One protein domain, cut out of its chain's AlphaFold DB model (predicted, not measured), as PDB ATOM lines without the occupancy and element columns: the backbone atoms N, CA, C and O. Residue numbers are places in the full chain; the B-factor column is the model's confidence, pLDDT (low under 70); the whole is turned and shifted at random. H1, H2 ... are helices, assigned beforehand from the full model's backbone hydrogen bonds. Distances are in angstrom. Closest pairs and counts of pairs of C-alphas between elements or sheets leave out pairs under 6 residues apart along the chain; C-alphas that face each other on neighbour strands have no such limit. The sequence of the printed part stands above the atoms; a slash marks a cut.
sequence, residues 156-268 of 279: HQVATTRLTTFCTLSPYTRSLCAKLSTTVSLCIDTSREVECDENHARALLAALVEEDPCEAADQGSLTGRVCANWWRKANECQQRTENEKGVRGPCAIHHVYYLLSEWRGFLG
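AT A GLANCE: This is residues 156 to 268 of the 279 residues of an uncharacterized protein of Lophiostoma macrostomum CBS 122681 (UniProt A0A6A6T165). H5 forms the core, and H2, H3 and H4 wrap round one side of it, mostly crossed, H3 between the other two; short H1 sits near H4 and H5. The 113 printed residues include five named helices, H1 to H5 in order, and no named strand: all helix. The whole is compact, radius of gyration of the C-alphas 14.1 A, spanning 37 by 34 by 31 A.

IN THESE COORDINATES: H1 is residues 156 to 160, from C-alpha 156 at (28.274, -53.551, -32.698). H2 is 171 to 189, 25.7 A; H3 198 to 210, 18.4 A; H4 222 to 242, 30.6 A; H5 253 to 267, 21.1 A, ending at (18.213, -43.609, -39.668).

HOW THE PARTS SIT: H5 touches H2 (Val 184 and Ser 261, closest C-alphas, 6.1 A) at a steep tilt of 57 degrees. H4 and H5, a hairpin, touch at Ala 234 and Leu 259, closest C-alphas, 6.8 A. H2 and H4 are apart. Every O i to N i+4 pair is within hydrogen-bond range in H1, H3 and H5; H2 has 14 of 15, H4 16 of 17.

THE WHOLE: The printed part has no cut. H3 to H4 is a long link. Residues 191 to 193 and 242 to 248 have pLDDT under 70.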
ATOM      1  N   HIS A 156      29.516 -52.926 -32.246       87.44
ATOM      2  CA  HIS A 156      28.274 -53.551 -32.698       87.44
ATOM      3  C   HIS A 156      27.023 -52.851 -32.140       87.44
ATOM      4  O   HIS A 156      26.059 -52.634 -32.873       87.44
ATOM      5  N   GLN A 157      27.023 -52.465 -30.858       89.69
ATOM      6  CA  GLN A 157      25.909 -51.717 -30.263       89.69
ATOM      7  C   GLN A 157      25.719 -50.363 -30.950       89.69
ATOM      8  O   GLN A 157      24.601 -50.013 -31.318       89.69
ATOM      9  N   VAL A 158      26.805 -49.626 -31.199       88.69
ATOM     10  CA  VAL A 158      26.744 -48.358 -31.943       88.69
ATOM     11  C   VAL A 158      26.226 -48.593 -33.367       88.69
ATOM     12  O   VAL A 158      25.289 -47.925 -33.797       88.69
ATOM     13  N   ALA A 159      26.755 -49.600 -34.068       85.50
ATOM     14  CA  ALA A 159      26.383 -49.920 -35.446       85.50
ATOM     15  C   ALA A 159      24.936 -50.406 -35.618       85.50
ATOM     16  O   ALA A 159      24.401 -50.325 -36.724       85.50
ATOM     17  N   THR A 160      24.289 -50.896 -34.558       89.12
ATOM     18  CA  THR A 160      22.881 -51.343 -34.558       89.12
ATOM     19  C   THR A 160      21.915 -50.317 -33.970       89.12
ATOM     20  O   THR A 160      20.704 -50.486 -34.091       89.12
ATOM     21  N   THR A 161      22.420 -49.228 -33.391       91.69
ATOM     22  CA  THR A 161      21.585 -48.145 -32.862       91.69
ATOM     23  C   THR A 161      20.907 -47.393 -34.009       91.69
ATOM     24  O   THR A 161      21.553 -47.080 -35.013       91.69
ATOM     25  N   ARG A 162      19.604 -47.111 -33.881       92.69
ATOM     26  CA  ARG A 162      18.812 -46.433 -34.918       92.69
ATOM     27  C   ARG A 162      17.939 -45.322 -34.343       92.69
ATOM     28  O   ARG A 162      17.404 -45.477 -33.248       92.69
ATOM     29  N   LEU A 163      17.748 -44.252 -35.112       91.88
ATOM     30  CA  LEU A 163      16.779 -43.185 -34.835       91.88
ATOM     31  C   LEU A 163      15.684 -43.182 -35.908       91.88
ATOM     32  O   LEU A 163      15.635 -42.328 -36.787       91.88
ATOM     33  N   THR A 164      14.803 -44.178 -35.866       87.44
ATOM     34  CA  THR A 164      13.747 -44.351 -36.879       87.44
ATOM     35  C   THR A 164      12.612 -43.336 -36.749       87.44
ATOM     36  O   THR A 164      11.899 -43.076 -37.717       87.44
ATOM     37  N   THR A 165      12.447 -42.729 -35.572       90.38
ATOM     38  CA  THR A 165      11.355 -41.793 -35.278       90.38
ATOM     39  C   THR A 165      11.467 -40.494 -36.071       90.38
ATOM     40  O   THR A 165      10.442 -39.982 -36.519       90.38
ATOM     41  N   PHE A 166      12.683 -40.001 -36.333       92.38
ATOM     42  CA  PHE A 166      12.922 -38.711 -36.992       92.38
ATOM     43  C   PHE A 166      12.176 -38.565 -38.330       92.38
ATOM     44  O   PHE A 166      11.443 -37.596 -38.544       92.38
ATOM     45  N   CYS A 167      12.264 -39.573 -39.203       92.50
ATOM     46  CA  CYS A 167      11.623 -39.552 -40.524       92.50
ATOM     47  C   CYS A 167      10.086 -39.625 -40.481       92.50
ATOM     48  O   CYS A 167       9.428 -39.494 -41.515       92.50
ATOM     49  N   THR A 168       9.505 -39.862 -39.301       93.38
ATOM     50  CA  THR A 168       8.054 -39.967 -39.095       93.38
ATOM     51  C   THR A 168       7.447 -38.753 -38.395       93.38
ATOM     52  O   THR A 168       6.225 -38.625 -38.404       93.38
ATOM     53  N   LEU A 169       8.273 -37.846 -37.854       93.19
ATOM     54  CA  LEU A 169       7.820 -36.693 -37.067       93.19
ATOM     55  C   LEU A 169       6.935 -35.733 -37.866       93.19
ATOM     56  O   LEU A 169       5.911 -35.273 -37.367       93.19
ATOM     57  N   SER A 170       7.316 -35.424 -39.107       95.06
ATOM     58  CA  SER A 170       6.576 -34.481 -39.938       95.06
ATOM     59  C   SER A 170       6.669 -34.832 -41.429       95.06
ATOM     60  O   SER A 170       7.538 -35.600 -41.854       95.06
ATOM     61  N   PRO A 171       5.784 -34.271 -42.276       95.88
ATOM     62  CA  PRO A 171       5.924 -34.381 -43.727       95.88
ATOM     63  C   PRO A 171       7.261 -33.820 -44.233       95.88
ATOM     64  O   PRO A 171       7.815 -34.328 -45.210       95.88
ATOM     65  N   TYR A 172       7.793 -32.799 -43.554       95.62
ATOM     66  CA  TYR A 172       9.063 -32.179 -43.901       95.62
ATOM     67  C   TYR A 172      10.250 -33.101 -43.605       95.62
ATOM     68  O   TYR A 172      11.033 -33.383 -44.515       95.62
ATOM     69  N   THR A 173      10.336 -33.669 -42.395       94.62
ATOM     70  CA  THR A 173      11.421 -34.602 -42.039       94.62
ATOM     71  C   THR A 173      11.377 -35.868 -42.892       94.62
ATOM     72  O   THR A 173      12.418 -36.374 -43.310       94.62
ATOM     73  N   ARG A 174      10.180 -36.337 -43.266       95.06
ATOM     74  CA  ARG A 174      10.010 -37.436 -44.228       95.06
ATOM     75  C   ARG A 174      10.609 -37.108 -45.596       95.06
ATOM     76  O   ARG A 174      11.325 -37.927 -46.167       95.06
ATOM     77  N   SER A 175      10.336 -35.909 -46.113       95.44
ATOM     78  CA  SER A 175      10.922 -35.415 -47.365       95.44
ATOM     79  C   SER A 175      12.449 -35.294 -47.263       95.44
ATOM     80  O   SER A 175      13.154 -35.709 -48.182       95.44
ATOM     81  N   LEU A 176      12.982 -34.802 -46.138       95.38
ATOM     82  CA  LEU A 176      14.429 -34.758 -45.901       95.38
ATOM     83  C   LEU A 176      15.060 -36.152 -45.898       95.38
ATOM     84  O   LEU A 176      16.079 -36.352 -46.554       95.38
ATOM     85  N   CYS A 177      14.444 -37.133 -45.237       95.12
ATOM     86  CA  CYS A 177      14.930 -38.512 -45.248       95.12
ATOM     87  C   CYS A 177      14.909 -39.131 -46.654       95.12
ATOM     88  O   CYS A 177      15.847 -39.838 -47.027       95.12
ATOM     89  N   ALA A 178      13.881 -38.844 -47.459       93.88
ATOM     90  CA  ALA A 178      13.814 -39.298 -48.848       93.88
ATOM     91  C   ALA A 178      14.928 -38.678 -49.709       93.88
ATOM     92  O   ALA A 178      15.608 -39.391 -50.454       93.88
ATOM     93  N   LYS A 179      15.167 -37.366 -49.560       94.69
ATOM     94  CA  LYS A 179      16.287 -36.670 -50.212       94.69
ATOM     95  C   LYS A 179      17.620 -37.270 -49.784       94.69
ATOM     96  O   LYS A 179      18.398 -37.656 -50.641       94.69
ATOM     97  N   LEU A 180      17.836 -37.457 -48.485       94.56
ATOM     98  CA  LEU A 180      19.040 -38.081 -47.941       94.56
ATOM     99  C   LEU A 180      19.303 -39.469 -48.516       94.56
ATOM    100  O   LEU A 180      20.414 -39.742 -48.964       94.56
ATOM    101  N   SER A 181      18.291 -40.337 -48.519       93.06
ATOM    102  CA  SER A 181      18.413 -41.678 -49.090       93.06
ATOM    103  C   SER A 181      18.820 -41.612 -50.564       93.06
ATOM    104  O   SER A 181      19.753 -42.305 -50.962       93.06
ATOM    105  N   THR A 182      18.187 -40.725 -51.335       91.44
ATOM    106  CA  THR A 182      18.469 -40.530 -52.764       91.44
ATOM    107  C   THR A 182      19.878 -39.984 -52.996       91.44
ATOM    108  O   THR A 182      20.644 -40.572 -53.755       91.44
ATOM    109  N   THR A 183      20.256 -38.900 -52.311       91.31
ATOM    110  CA  THR A 183      21.569 -38.257 -52.442       91.31
ATOM    111  C   THR A 183      22.689 -39.218 -52.080       91.31
ATOM    112  O   THR A 183      23.650 -39.339 -52.827       91.31
ATOM    113  N   VAL A 184      22.579 -39.943 -50.965       91.81
ATOM    114  CA  VAL A 184      23.632 -40.883 -50.565       91.81
ATOM    115  C   VAL A 184      23.726 -42.054 -51.542       91.81
ATOM    116  O   VAL A 184      24.831 -42.446 -51.909       91.81
ATOM    117  N   SER A 185      22.604 -42.597 -52.019       89.81
ATOM    118  CA  SER A 185      22.660 -43.692 -52.990       89.81
ATOM    119  C   SER A 185      23.244 -43.264 -54.335       89.81
ATOM    120  O   SER A 185      24.053 -43.998 -54.896       89.81
ATOM    121  N   LEU A 186      22.927 -42.063 -54.820       88.62
ATOM    122  CA  LEU A 186      23.511 -41.539 -56.058       88.62
ATOM    123  C   LEU A 186      24.986 -41.154 -55.898       88.62
ATOM    124  O   LEU A 186      25.786 -41.479 -56.764       88.62
ATOM    125  N   CYS A 187      25.353 -40.497 -54.796       87.31
ATOM    126  CA  CYS A 187      26.666 -39.861 -54.651       87.31
ATOM    127  C   CYS A 187      27.722 -40.691 -53.937       87.31
ATOM    128  O   CYS A 187      28.907 -40.376 -54.022       87.31
ATOM    129  N   ILE A 188      27.305 -41.694 -53.168       85.44
ATOM    130  CA  ILE A 188      28.201 -42.452 -52.291       85.44
ATOM    131  C   ILE A 188      28.183 -43.928 -52.666       85.44
ATOM    132  O   ILE A 188      29.246 -44.518 -52.833       85.44
ATOM    133  N   ASP A 189      26.995 -44.523 -52.826       84.94
ATOM    134  CA  ASP A 189      26.902 -45.950 -53.164       84.94
ATOM    135  C   ASP A 189      27.194 -46.203 -54.650       84.94
ATOM    136  O   ASP A 189      27.861 -47.177 -55.008       84.94
ATOM    137  N   THR A 190      26.696 -45.328 -55.529       78.94
ATOM    138  CA  THR A 190      26.910 -45.450 -56.971       78.94
ATOM    139  C   THR A 190      28.281 -44.872 -57.302       78.94
ATOM    140  O   THR A 190      28.428 -43.707 -57.636       78.94
ATOM    141  N   SER A 191      29.317 -45.702 -57.204       65.19
ATOM    142  CA  SER A 191      30.724 -45.367 -57.484       65.19
ATOM    143  C   SER A 191      31.029 -44.934 -58.933       65.19
ATOM    144  O   SER A 191      32.193 -44.862 -59.323       65.19
ATOM    145  N   ARG A 192      30.007 -44.678 -59.755       56.19
ATOM    146  CA  ARG A 192      30.124 -44.375 -61.183       56.19
ATOM    147  C   ARG A 192      29.753 -42.927 -61.435       56.19
ATOM    148  O   ARG A 192      28.598 -42.608 -61.205       56.19
ATOM    149  N   GLU A 193      30.714 -42.146 -61.934       60.59
ATOM    150  CA  GLU A 193      30.661 -40.961 -62.832       60.59
ATOM    151  C   GLU A 193      29.529 -39.917 -62.718       60.59
ATOM    152  O   GLU A 193      29.549 -38.929 -63.448       60.59
ATOM    153  N   VAL A 194      28.558 -40.064 -61.821       75.50
ATOM    154  CA  VAL A 194      27.522 -39.074 -61.574       75.50
ATOM    155  C   VAL A 194      28.186 -37.947 -60.806       75.50
ATOM    156  O   VAL A 194      28.561 -38.094 -59.642       75.50
ATOM    157  N   GLU A 195      28.369 -36.827 -61.495       78.38
ATOM    158  CA  GLU A 195      28.857 -35.595 -60.903       78.38
ATOM    159  C   GLU A 195      27.825 -35.121 -59.879       78.38
ATOM    160  O   GLU A 195      26.756 -34.604 -60.208       78.38
ATOM    161  N   CYS A 196      28.106 -35.402 -58.611       85.81
ATOM    162  CA  CYS A 196      27.231 -34.997 -57.533       85.81
ATOM    163  C   CYS A 196      27.416 -33.527 -57.223       85.81
ATOM    164  O   CYS A 196      28.517 -33.083 -56.901       85.81
ATOM    165  N   ASP A 197      26.307 -32.794 -57.282       90.81
ATOM    166  CA  ASP A 197      26.279 -31.381 -56.947       90.81
ATOM    167  C   ASP A 197      26.661 -31.181 -55.473       90.81
ATOM    168  O   ASP A 197      25.903 -31.485 -54.542       90.81
ATOM    169  N   GLU A 198      27.865 -30.650 -55.265       91.62
ATOM    170  CA  GLU A 198      28.399 -30.362 -53.941       91.62
ATOM    171  C   GLU A 198      27.504 -29.395 -53.158       91.62
ATOM    172  O   GLU A 198      27.361 -29.525 -51.938       91.62
ATOM    173  N   ASN A 199      26.883 -28.433 -53.850       93.00
ATOM    174  CA  ASN A 199      26.013 -27.444 -53.222       93.00
ATOM    175  C   ASN A 199      24.752 -28.113 -52.686       93.00
ATOM    176  O   ASN A 199      24.334 -27.828 -51.563       93.00
ATOM    177  N   HIS A 200      24.193 -29.060 -53.442       93.38
ATOM    178  CA  HIS A 200      23.049 -29.848 -53.005       93.38
ATOM    179  C   HIS A 200      23.356 -30.654 -51.736       93.38
ATOM    180  O   HIS A 200      22.573 -30.634 -50.786       93.38
ATOM    181  N   ALA A 201      24.512 -31.322 -51.674       94.12
ATOM    182  CA  ALA A 201      24.912 -32.098 -50.498       94.12
ATOM    183  C   ALA A 201      25.119 -31.218 -49.253       94.12
ATOM    184  O   ALA A 201      24.706 -31.584 -48.151       94.12
ATOM    185  N   ARG A 202      25.718 -30.033 -49.421       94.69
ATOM    186  CA  ARG A 202      25.892 -29.056 -48.334       94.69
ATOM    187  C   ARG A 202      24.557 -28.499 -47.850       94.69
ATOM    188  O   ARG A 202      24.337 -28.449 -46.644       94.69
ATOM    189  N   ALA A 203      23.666 -28.133 -48.770       94.81
ATOM    190  CA  ALA A 203      22.329 -27.647 -48.441       94.81
ATOM    191  C   ALA A 203      21.510 -28.711 -47.697       94.81
ATOM    192  O   ALA A 203      20.826 -28.400 -46.725       94.81
ATOM    193  N   LEU A 204      21.626 -29.978 -48.105       96.06
ATOM    194  CA  LEU A 204      20.990 -31.090 -47.406       96.06
ATOM    195  C   LEU A 204      21.542 -31.269 -45.984       96.06
ATOM    196  O   LEU A 204      20.757 -31.461 -45.059       96.06
ATOM    197  N   LEU A 205      22.865 -31.197 -45.794       96.00
ATOM    198  CA  LEU A 205      23.461 -31.266 -44.457       96.00
ATOM    199  C   LEU A 205      22.979 -30.108 -43.572       96.00
ATOM    200  O   LEU A 205      22.600 -30.351 -42.432       96.00
ATOM    201  N   ALA A 206      22.953 -28.881 -44.098       95.81
ATOM    202  CA  ALA A 206      22.473 -27.707 -43.369       95.81
ATOM    203  C   ALA A 206      21.005 -27.865 -42.943       95.81
ATOM    204  O   ALA A 206      20.689 -27.680 -41.772       95.81
ATOM    205  N   ALA A 207      20.134 -28.313 -43.853       96.31
ATOM    206  CA  ALA A 207      18.726 -28.565 -43.543       96.31
ATOM    207  C   ALA A 207      18.541 -29.654 -42.469       96.31
ATOM    208  O   ALA A 207      17.638 -29.563 -41.645       96.31
ATOM    209  N   LEU A 208      19.395 -30.685 -42.454       95.62
ATOM    210  CA  LEU A 208      19.367 -31.712 -41.410       95.62
ATOM    211  C   LEU A 208      19.853 -31.191 -40.053       95.62
ATOM    212  O   LEU A 208      19.344 -31.637 -39.033       95.62
ATOM    213  N   VAL A 209      20.841 -30.296 -40.020       95.88
ATOM    214  CA  VAL A 209      21.327 -29.693 -38.767       95.88
ATOM    215  C   VAL A 209      20.300 -28.718 -38.195       95.88
ATOM    216  O   VAL A 209      20.096 -28.714 -36.981       95.88
ATOM    217  N   GLU A 210      19.652 -27.931 -39.057       95.62
ATOM    218  CA  GLU A 210      18.626 -26.949 -38.687       95.62
ATOM    219  C   GLU A 210      17.402 -27.597 -38.027       95.62
ATOM    220  O   GLU A 210      16.892 -27.066 -37.047       95.62
ATOM    221  N   GLU A 211      16.985 -28.776 -38.498       95.06
ATOM    222  CA  GLU A 211      15.877 -29.538 -37.899       95.06
ATOM    223  C   GLU A 211      16.205 -30.179 -36.542       95.06
ATOM    224  O   GLU A 211      15.315 -30.773 -35.944       95.06
ATOM    225  N   ASP A 212      17.464 -30.122 -36.093       93.00
ATOM    226  CA  ASP A 212      17.961 -30.750 -34.861       93.00
ATOM    227  C   ASP A 212      17.340 -32.138 -34.580       93.00
ATOM    228  O   ASP A 212      16.588 -32.340 -33.619       93.00
ATOM    229  N   PRO A 213      17.665 -33.160 -35.394       88.81
ATOM    230  CA  PRO A 213      17.084 -34.491 -35.254       88.81
ATOM    231  C   PRO A 213      17.339 -35.132 -33.886       88.81
ATOM    232  O   PRO A 213      16.684 -36.115 -33.534       88.81
ATOM    233  N   CYS A 214      18.309 -34.618 -33.132       92.00
ATOM    234  CA  CYS A 214      18.696 -35.159 -31.843       92.00
ATOM    235  C   CYS A 214      17.803 -34.693 -30.699       92.00
ATOM    236  O   CYS A 214      17.822 -35.344 -29.653       92.00
ATOM    237  N   GLU A 215      16.978 -33.662 -30.896       88.50
ATOM    238  CA  GLU A 215      15.948 -33.281 -29.927       88.50
ATOM    239  C   GLU A 215      14.929 -34.416 -29.718       88.50
ATOM    240  O   GLU A 215      14.444 -34.639 -28.610       88.50
ATOM    241  N   ALA A 216      14.676 -35.213 -30.761       80.25
ATOM    242  CA  ALA A 216      13.777 -36.363 -30.712       80.25
ATOM    243  C   ALA A 216      14.383 -37.615 -30.046       80.25
ATOM    244  O   ALA A 216      13.695 -38.630 -29.915       80.25
ATOM    245  N   ALA A 217      15.666 -37.589 -29.671       89.00
ATOM    246  CA  ALA A 217      16.357 -38.727 -29.078       89.00
ATOM    247  C   ALA A 217      16.486 -38.576 -27.554       89.00
ATOM    248  O   ALA A 217      16.876 -37.529 -27.041       89.00
ATOM    249  N   ASP A 218      16.258 -39.663 -26.813       88.81
ATOM    250  CA  ASP A 218      16.429 -39.667 -25.358       88.81
ATOM    251  C   ASP A 218      17.887 -39.357 -24.977       88.81
ATOM    252  O   ASP A 218      18.786 -40.162 -25.242       88.81
ATOM    253  N   GLN A 219      18.133 -38.227 -24.306       83.44
ATOM    254  CA  GLN A 219      19.484 -37.709 -24.016       83.44
ATOM    255  C   GLN A 219      20.377 -38.673 -23.210       83.44
ATOM    256  O   GLN A 219      21.599 -38.660 -23.354       83.44
ATOM    257  N   GLY A 220      19.785 -39.534 -22.375       86.38
ATOM    258  CA  GLY A 220      20.511 -40.545 -21.592       86.38
ATOM    259  C   GLY A 220      20.770 -41.862 -22.332       86.38
ATOM    260  O   GLY A 220      21.541 -42.700 -21.860       86.38
ATOM    261  N   SER A 221      20.132 -42.067 -23.485       92.44
ATOM    262  CA  SER A 221      20.230 -43.314 -24.242       92.44
ATOM    263  C   SER A 221      21.521 -43.393 -25.064       92.44
ATOM    264  O   SER A 221      22.218 -42.403 -25.312       92.44
ATOM    265  N   LEU A 222      21.864 -44.600 -25.522       92.69
ATOM    266  CA  LEU A 222      22.921 -44.762 -26.523       92.69
ATOM    267  C   LEU A 222      22.588 -43.981 -27.806       92.69
ATOM    268  O   LEU A 222      23.462 -43.294 -28.327       92.69
ATOM    269  N   THR A 223      21.327 -44.016 -28.246       93.75
ATOM    270  CA  THR A 223      20.822 -43.271 -29.407       93.75
ATOM    271  C   THR A 223      21.066 -41.774 -29.273       93.75
ATOM    272  O   THR A 223      21.660 -41.184 -30.171       93.75
ATOM    273  N   GLY A 224      20.701 -41.172 -28.138       93.81
ATOM    274  CA  GLY A 224      20.913 -39.746 -27.883       93.81
ATOM    275  C   GLY A 224      22.389 -39.360 -27.914       93.81
ATOM    276  O   GLY A 224      22.755 -38.376 -28.548       93.81
ATOM    277  N   ARG A 225      23.270 -40.176 -27.321       93.06
ATOM    278  CA  ARG A 225      24.724 -39.920 -27.336       93.06
ATOM    279  C   ARG A 225      25.339 -40.034 -28.731       93.06
ATOM    280  O   ARG A 225      26.174 -39.205 -29.093       93.06
ATOM    281  N   VAL A 226      24.941 -41.042 -29.510       94.00
ATOM    282  CA  VAL A 226      25.390 -41.205 -30.904       94.00
ATOM    283  C   VAL A 226      24.898 -40.031 -31.750       94.00
ATOM    284  O   VAL A 226      25.703 -39.407 -32.441       94.00
ATOM    285  N   CYS A 227      23.618 -39.677 -31.617       94.94
ATOM    286  CA  CYS A 227      23.018 -38.550 -32.318       94.94
ATOM    287  C   CYS A 227      23.735 -37.238 -31.985       94.94
ATOM    288  O   CYS A 227      24.227 -36.563 -32.884       94.94
ATOM    289  N   ALA A 228      23.885 -36.909 -30.699       94.06
ATOM    290  CA  ALA A 228      24.533 -35.676 -30.259       94.06
ATOM    291  C   ALA A 228      25.979 -35.562 -30.770       94.06
ATOM    292  O   ALA A 228      26.428 -34.480 -31.153       94.06
ATOM    293  N   ASN A 229      26.717 -36.677 -30.813       94.31
ATOM    294  CA  ASN A 229      28.065 -36.684 -31.375       94.31
ATOM    295  C   ASN A 229      28.063 -36.421 -32.887       94.31
ATOM    296  O   ASN A 229      28.917 -35.676 -33.368       94.31
ATOM    297  N   TRP A 230      27.122 -37.011 -33.626       95.62
ATOM    298  CA  TRP A 230      26.948 -36.730 -35.049       95.62
ATOM    299  C   TRP A 230      26.567 -35.262 -35.287       95.62
ATOM    300  O   TRP A 230      27.258 -34.577 -36.040       95.62
ATOM    301  N   TRP A 231      25.550 -34.751 -34.586       96.12
ATOM    302  CA  TRP A 231      25.056 -33.380 -34.746       96.12
ATOM    303  C   TRP A 231      26.148 -32.357 -34.463       96.12
ATOM    304  O   TRP A 231      26.338 -31.424 -35.237       96.12
ATOM    305  N   ARG A 232      26.957 -32.576 -33.419       95.44
ATOM    306  CA  ARG A 232      28.114 -31.725 -33.125       95.44
ATOM    307  C   ARG A 232      29.094 -31.664 -34.302       95.44
ATOM    308  O   ARG A 232      29.493 -30.570 -34.683       95.44
ATOM    309  N   LYS A 233      29.461 -32.806 -34.898       95.50
ATOM    310  CA  LYS A 233      30.358 -32.841 -36.072       95.50
ATOM    311  C   LYS A 233      29.733 -32.130 -37.278       95.50
ATOM    312  O   LYS A 233      30.422 -31.380 -37.965       95.50
ATOM    313  N   ALA A 234      28.444 -32.356 -37.527       95.75
ATOM    314  CA  ALA A 234      27.714 -31.743 -38.633       95.75
ATOM    315  C   ALA A 234      27.594 -30.219 -38.475       95.75
ATOM    316  O   ALA A 234      27.908 -29.478 -39.403       95.75
ATOM    317  N   ASN A 235      27.254 -29.746 -37.279       94.50
ATOM    318  CA  ASN A 235      27.158 -28.328 -36.951       94.50
ATOM    319  C   ASN A 235      28.532 -27.633 -36.999       94.50
ATOM    320  O   ASN A 235      28.673 -26.580 -37.614       94.50
ATOM    321  N   GLU A 236      29.588 -28.249 -36.448       92.75
ATOM    322  CA  GLU A 236      30.969 -27.755 -36.602       92.75
ATOM    323  C   GLU A 236      31.356 -27.617 -38.084       92.75
ATOM    324  O   GLU A 236      32.075 -26.692 -38.469       92.75
ATOM    325  N   CYS A 237      30.879 -28.537 -38.923       92.12
ATOM    326  CA  CYS A 237      31.128 -28.527 -40.352       92.12
ATOM    327  C   CYS A 237      30.363 -27.410 -41.084       92.12
ATOM    328  O   CYS A 237      30.943 -26.713 -41.921       92.12
ATOM    329  N   GLN A 238      29.097 -27.183 -40.720       90.25
ATOM    330  CA  GLN A 238      28.279 -26.081 -41.229       90.25
ATOM    331  C   GLN A 238      28.858 -24.718 -40.836       90.25
ATOM    332  O   GLN A 238      29.087 -23.874 -41.702       90.25
ATOM    333  N   GLN A 239      29.208 -24.529 -39.562       88.62
ATOM    334  CA  GLN A 239      29.760 -23.267 -39.059       88.62
ATOM    335  C   GLN A 239      31.071 -22.871 -39.749       88.62
ATOM    336  O   GLN A 239      31.367 -21.685 -39.869       88.62
ATOM    337  N   ARG A 240      31.878 -23.825 -40.230       83.94
ATOM    338  CA  ARG A 240      33.077 -23.507 -41.034       83.94
ATOM    339  C   ARG A 240      32.749 -22.885 -42.388       83.94
ATOM    340  O   ARG A 240      33.593 -22.197 -42.944       83.94
ATOM    341  N   THR A 241      31.559 -23.144 -42.915       71.50
ATOM    342  CA  THR A 241      31.091 -22.565 -44.180       71.50
ATOM    343  C   THR A 241      30.601 -21.131 -43.969       71.50
ATOM    344  O   THR A 241      30.855 -20.277 -44.807       71.50
ATOM    345  N   GLU A 242      29.960 -20.853 -42.829       69.81
ATOM    346  CA  GLU A 242      29.413 -19.529 -42.486       69.81
ATOM    347  C   GLU A 242      30.466 -18.559 -41.927       69.81
ATOM    348  O   GLU A 242      30.359 -17.344 -42.091       69.81
ATOM    349  N   ASN A 243      31.504 -19.071 -41.259       63.69
ATOM    350  CA  ASN A 243      32.573 -18.247 -40.704       63.69
ATOM    351  C   ASN A 243      33.560 -17.811 -41.804       63.69
ATOM    352  O   ASN A 243      34.688 -18.291 -41.884       63.69
ATOM    353  N   GLU A 244      33.135 -16.830 -42.603       52.06
ATOM    354  CA  GLU A 244      33.843 -16.093 -43.670       52.06
ATOM    355  C   GLU A 244      35.165 -15.391 -43.263       52.06
ATOM    356  O   GLU A 244      35.657 -14.505 -43.959       52.06
ATOM    357  N   LYS A 245      35.810 -15.753 -42.149       51.28
ATOM    358  CA  LYS A 245      37.023 -15.071 -41.657       51.28
ATOM    359  C   LYS A 245      38.291 -15.908 -41.795       51.28
ATOM    360  O   LYS A 245      39.058 -16.057 -40.852       51.28
ATOM    361  N   GLY A 246      38.514 -16.433 -42.999       53.75
ATOM    362  CA  GLY A 246      39.843 -16.604 -43.606       53.75
ATOM    363  C   GLY A 246      40.826 -17.633 -43.027       53.75
ATOM    364  O   GLY A 246      41.856 -17.858 -43.649       53.75
ATOM    365  N   VAL A 247      40.560 -18.273 -41.882       66.44
ATOM    366  CA  VAL A 247      41.550 -19.181 -41.255       66.44
ATOM    367  C   VAL A 247      41.340 -20.649 -41.634       66.44
ATOM    368  O   VAL A 247      42.300 -21.413 -41.727       66.44
ATOM    369  N   ARG A 248      40.093 -21.077 -41.849       68.12
ATOM    370  CA  ARG A 248      39.757 -22.454 -42.237       68.12
ATOM    371  C   ARG A 248      38.634 -22.393 -43.262       68.12
ATOM    372  O   ARG A 248      37.571 -21.882 -42.943       68.12
ATOM    373  N   GLY A 249      38.894 -22.867 -44.479       78.81
ATOM    374  CA  GLY A 249      37.878 -22.958 -45.527       78.81
ATOM    375  C   GLY A 249      36.712 -23.887 -45.150       78.81
ATOM    376  O   GLY A 249      36.746 -24.528 -44.088       78.81
ATOM    377  N   PRO A 250      35.696 -23.995 -46.025       85.56
ATOM    378  CA  PRO A 250      34.559 -24.876 -45.796       85.56
ATOM    379  C   PRO A 250      35.024 -26.325 -45.623       85.56
ATOM    380  O   PRO A 250      36.103 -26.724 -46.069       85.56
ATOM    381  N   CYS A 251      34.188 -27.146 -44.989       91.06
ATOM    382  CA  CYS A 251      34.435 -28.583 -44.934       91.06
ATOM    383  C   CYS A 251      34.700 -29.168 -46.324       91.06
ATOM    384  O   CYS A 251      33.970 -28.870 -47.275       91.06
ATOM    385  N   ALA A 252      35.685 -30.063 -46.413       92.56
ATOM    386  CA  ALA A 252      35.898 -30.867 -47.607       92.56
ATOM    387  C   ALA A 252      34.624 -31.655 -47.943       92.56
ATOM    388  O   ALA A 252      33.983 -32.212 -47.047       92.56
ATOM    389  N   ILE A 253      34.269 -31.723 -49.225       92.75
ATOM    390  CA  ILE A 253      33.019 -32.350 -49.660       92.75
ATOM    391  C   ILE A 253      32.933 -33.830 -49.261       92.75
ATOM    392  O   ILE A 253      31.897 -34.286 -48.789       92.75
ATOM    393  N   HIS A 254      34.045 -34.567 -49.306       92.12
ATOM    394  CA  HIS A 254      34.086 -35.959 -48.847       92.12
ATOM    395  C   HIS A 254      33.706 -36.117 -47.369       92.12
ATOM    396  O   HIS A 254      33.134 -37.135 -46.986       92.12
ATOM    397  N   HIS A 255      33.978 -35.108 -46.535       94.50
ATOM    398  CA  HIS A 255      33.548 -35.124 -45.141       94.50
ATOM    399  C   HIS A 255      32.035 -34.908 -45.010       94.50
ATOM    400  O   HIS A 255      31.396 -35.560 -44.189       94.50
ATOM    401  N   VAL A 256      31.451 -34.052 -45.856       95.25
ATOM    402  CA  VAL A 256      29.992 -33.871 -45.948       95.25
ATOM    403  C   VAL A 256      29.327 -35.186 -46.357       95.25
ATOM    404  O   VAL A 256      28.404 -35.638 -45.685       95.25
ATOM    405  N   TYR A 257      29.845 -35.858 -47.388       94.56
ATOM    406  CA  TYR A 257      29.354 -37.173 -47.807       94.56
ATOM    407  C   TYR A 257      29.459 -38.219 -46.695       94.56
ATOM    408  O   TYR A 257      28.496 -38.938 -46.434       94.56
ATOM    409  N   TYR A 258      30.588 -38.264 -45.987       94.50
ATOM    410  CA  TYR A 258      30.754 -39.142 -44.833       94.50
ATOM    411  C   TYR A 258      29.663 -38.904 -43.769       94.50
ATOM    412  O   TYR A 258      29.025 -39.859 -43.331       94.50
ATOM    413  N   LEU A 259      29.387 -37.644 -43.412       96.00
ATOM    414  CA  LEU A 259      28.357 -37.297 -42.426       96.00
ATOM    415  C   LEU A 259      26.944 -37.679 -42.885       96.00
ATOM    416  O   LEU A 259      26.171 -38.197 -42.079       96.00
ATOM    417  N   LEU A 260      26.611 -37.455 -44.161       95.62
ATOM    418  CA  LEU A 260      25.319 -37.844 -44.738       95.62
ATOM    419  C   LEU A 260      25.155 -39.373 -44.774       95.62
ATOM    420  O   LEU A 260      24.087 -39.887 -44.449       95.62
ATOM    421  N   SER A 261      26.213 -40.111 -45.117       94.00
ATOM    422  CA  SER A 261      26.201 -41.579 -45.118       94.00
ATOM    423  C   SER A 261      26.044 -42.156 -43.708       94.00
ATOM    424  O   SER A 261      25.203 -43.035 -43.492       94.00
ATOM    425  N   GLU A 262      26.792 -41.624 -42.730       93.88
ATOM    426  CA  GLU A 262      26.671 -41.996 -41.314       93.88
ATOM    427  C   GLU A 262      25.237 -41.749 -40.822       93.88
ATOM    428  O   GLU A 262      24.621 -42.636 -40.226       93.88
ATOM    429  N   TRP A 263      24.665 -40.589 -41.165       94.31
ATOM    430  CA  TRP A 263      23.296 -40.238 -40.801       94.31
ATOM    431  C   TRP A 263      22.258 -41.167 -41.430       94.31
ATOM    432  O   TRP A 263      21.378 -41.679 -40.741       94.31
ATOM    433  N   ARG A 264      22.390 -41.471 -42.727       93.81
ATOM    434  CA  ARG A 264      21.524 -42.441 -43.411       93.81
ATOM    435  C   ARG A 264      21.540 -43.800 -42.703       93.81
ATOM    436  O   ARG A 264      20.481 -44.382 -42.466       93.81
ATOM    437  N   GLY A 265      22.732 -44.294 -42.362       91.00
ATOM    438  CA  GLY A 265      22.902 -45.557 -41.644       91.00
ATOM    439  C   GLY A 265      22.243 -45.533 -40.264       91.00
ATOM    440  O   GLY A 265      21.559 -46.485 -39.885       91.00
ATOM    441  N   PHE A 266      22.378 -44.418 -39.547       92.19
ATOM    442  CA  PHE A 266      21.746 -44.206 -38.249       92.19
ATOM    443  C   PHE A 266      20.214 -44.136 -38.327       92.19
ATOM    444  O   PHE A 266      19.523 -44.648 -37.449       92.19
ATOM    445  N   LEU A 267      19.657 -43.597 -39.412       91.62
ATOM    446  CA  LEU A 267      18.213 -43.609 -39.668       91.62
ATOM    447  C   LEU A 267      17.693 -44.977 -40.146       91.62
ATOM    448  O   LEU A 267      16.484 -45.184 -40.225       91.62
ATOM    449  N   GLY A 268      18.581 -45.927 -40.460       89.38
ATOM    450  CA  GLY A 268      18.198 -47.245 -40.972       89.38
ATOM    451  C   GLY A 268      17.654 -47.220 -42.401       89.38
ATOM    452  O   GLY A 268      17.000 -48.171 -42.823       89.38
TER     453      GLY A 268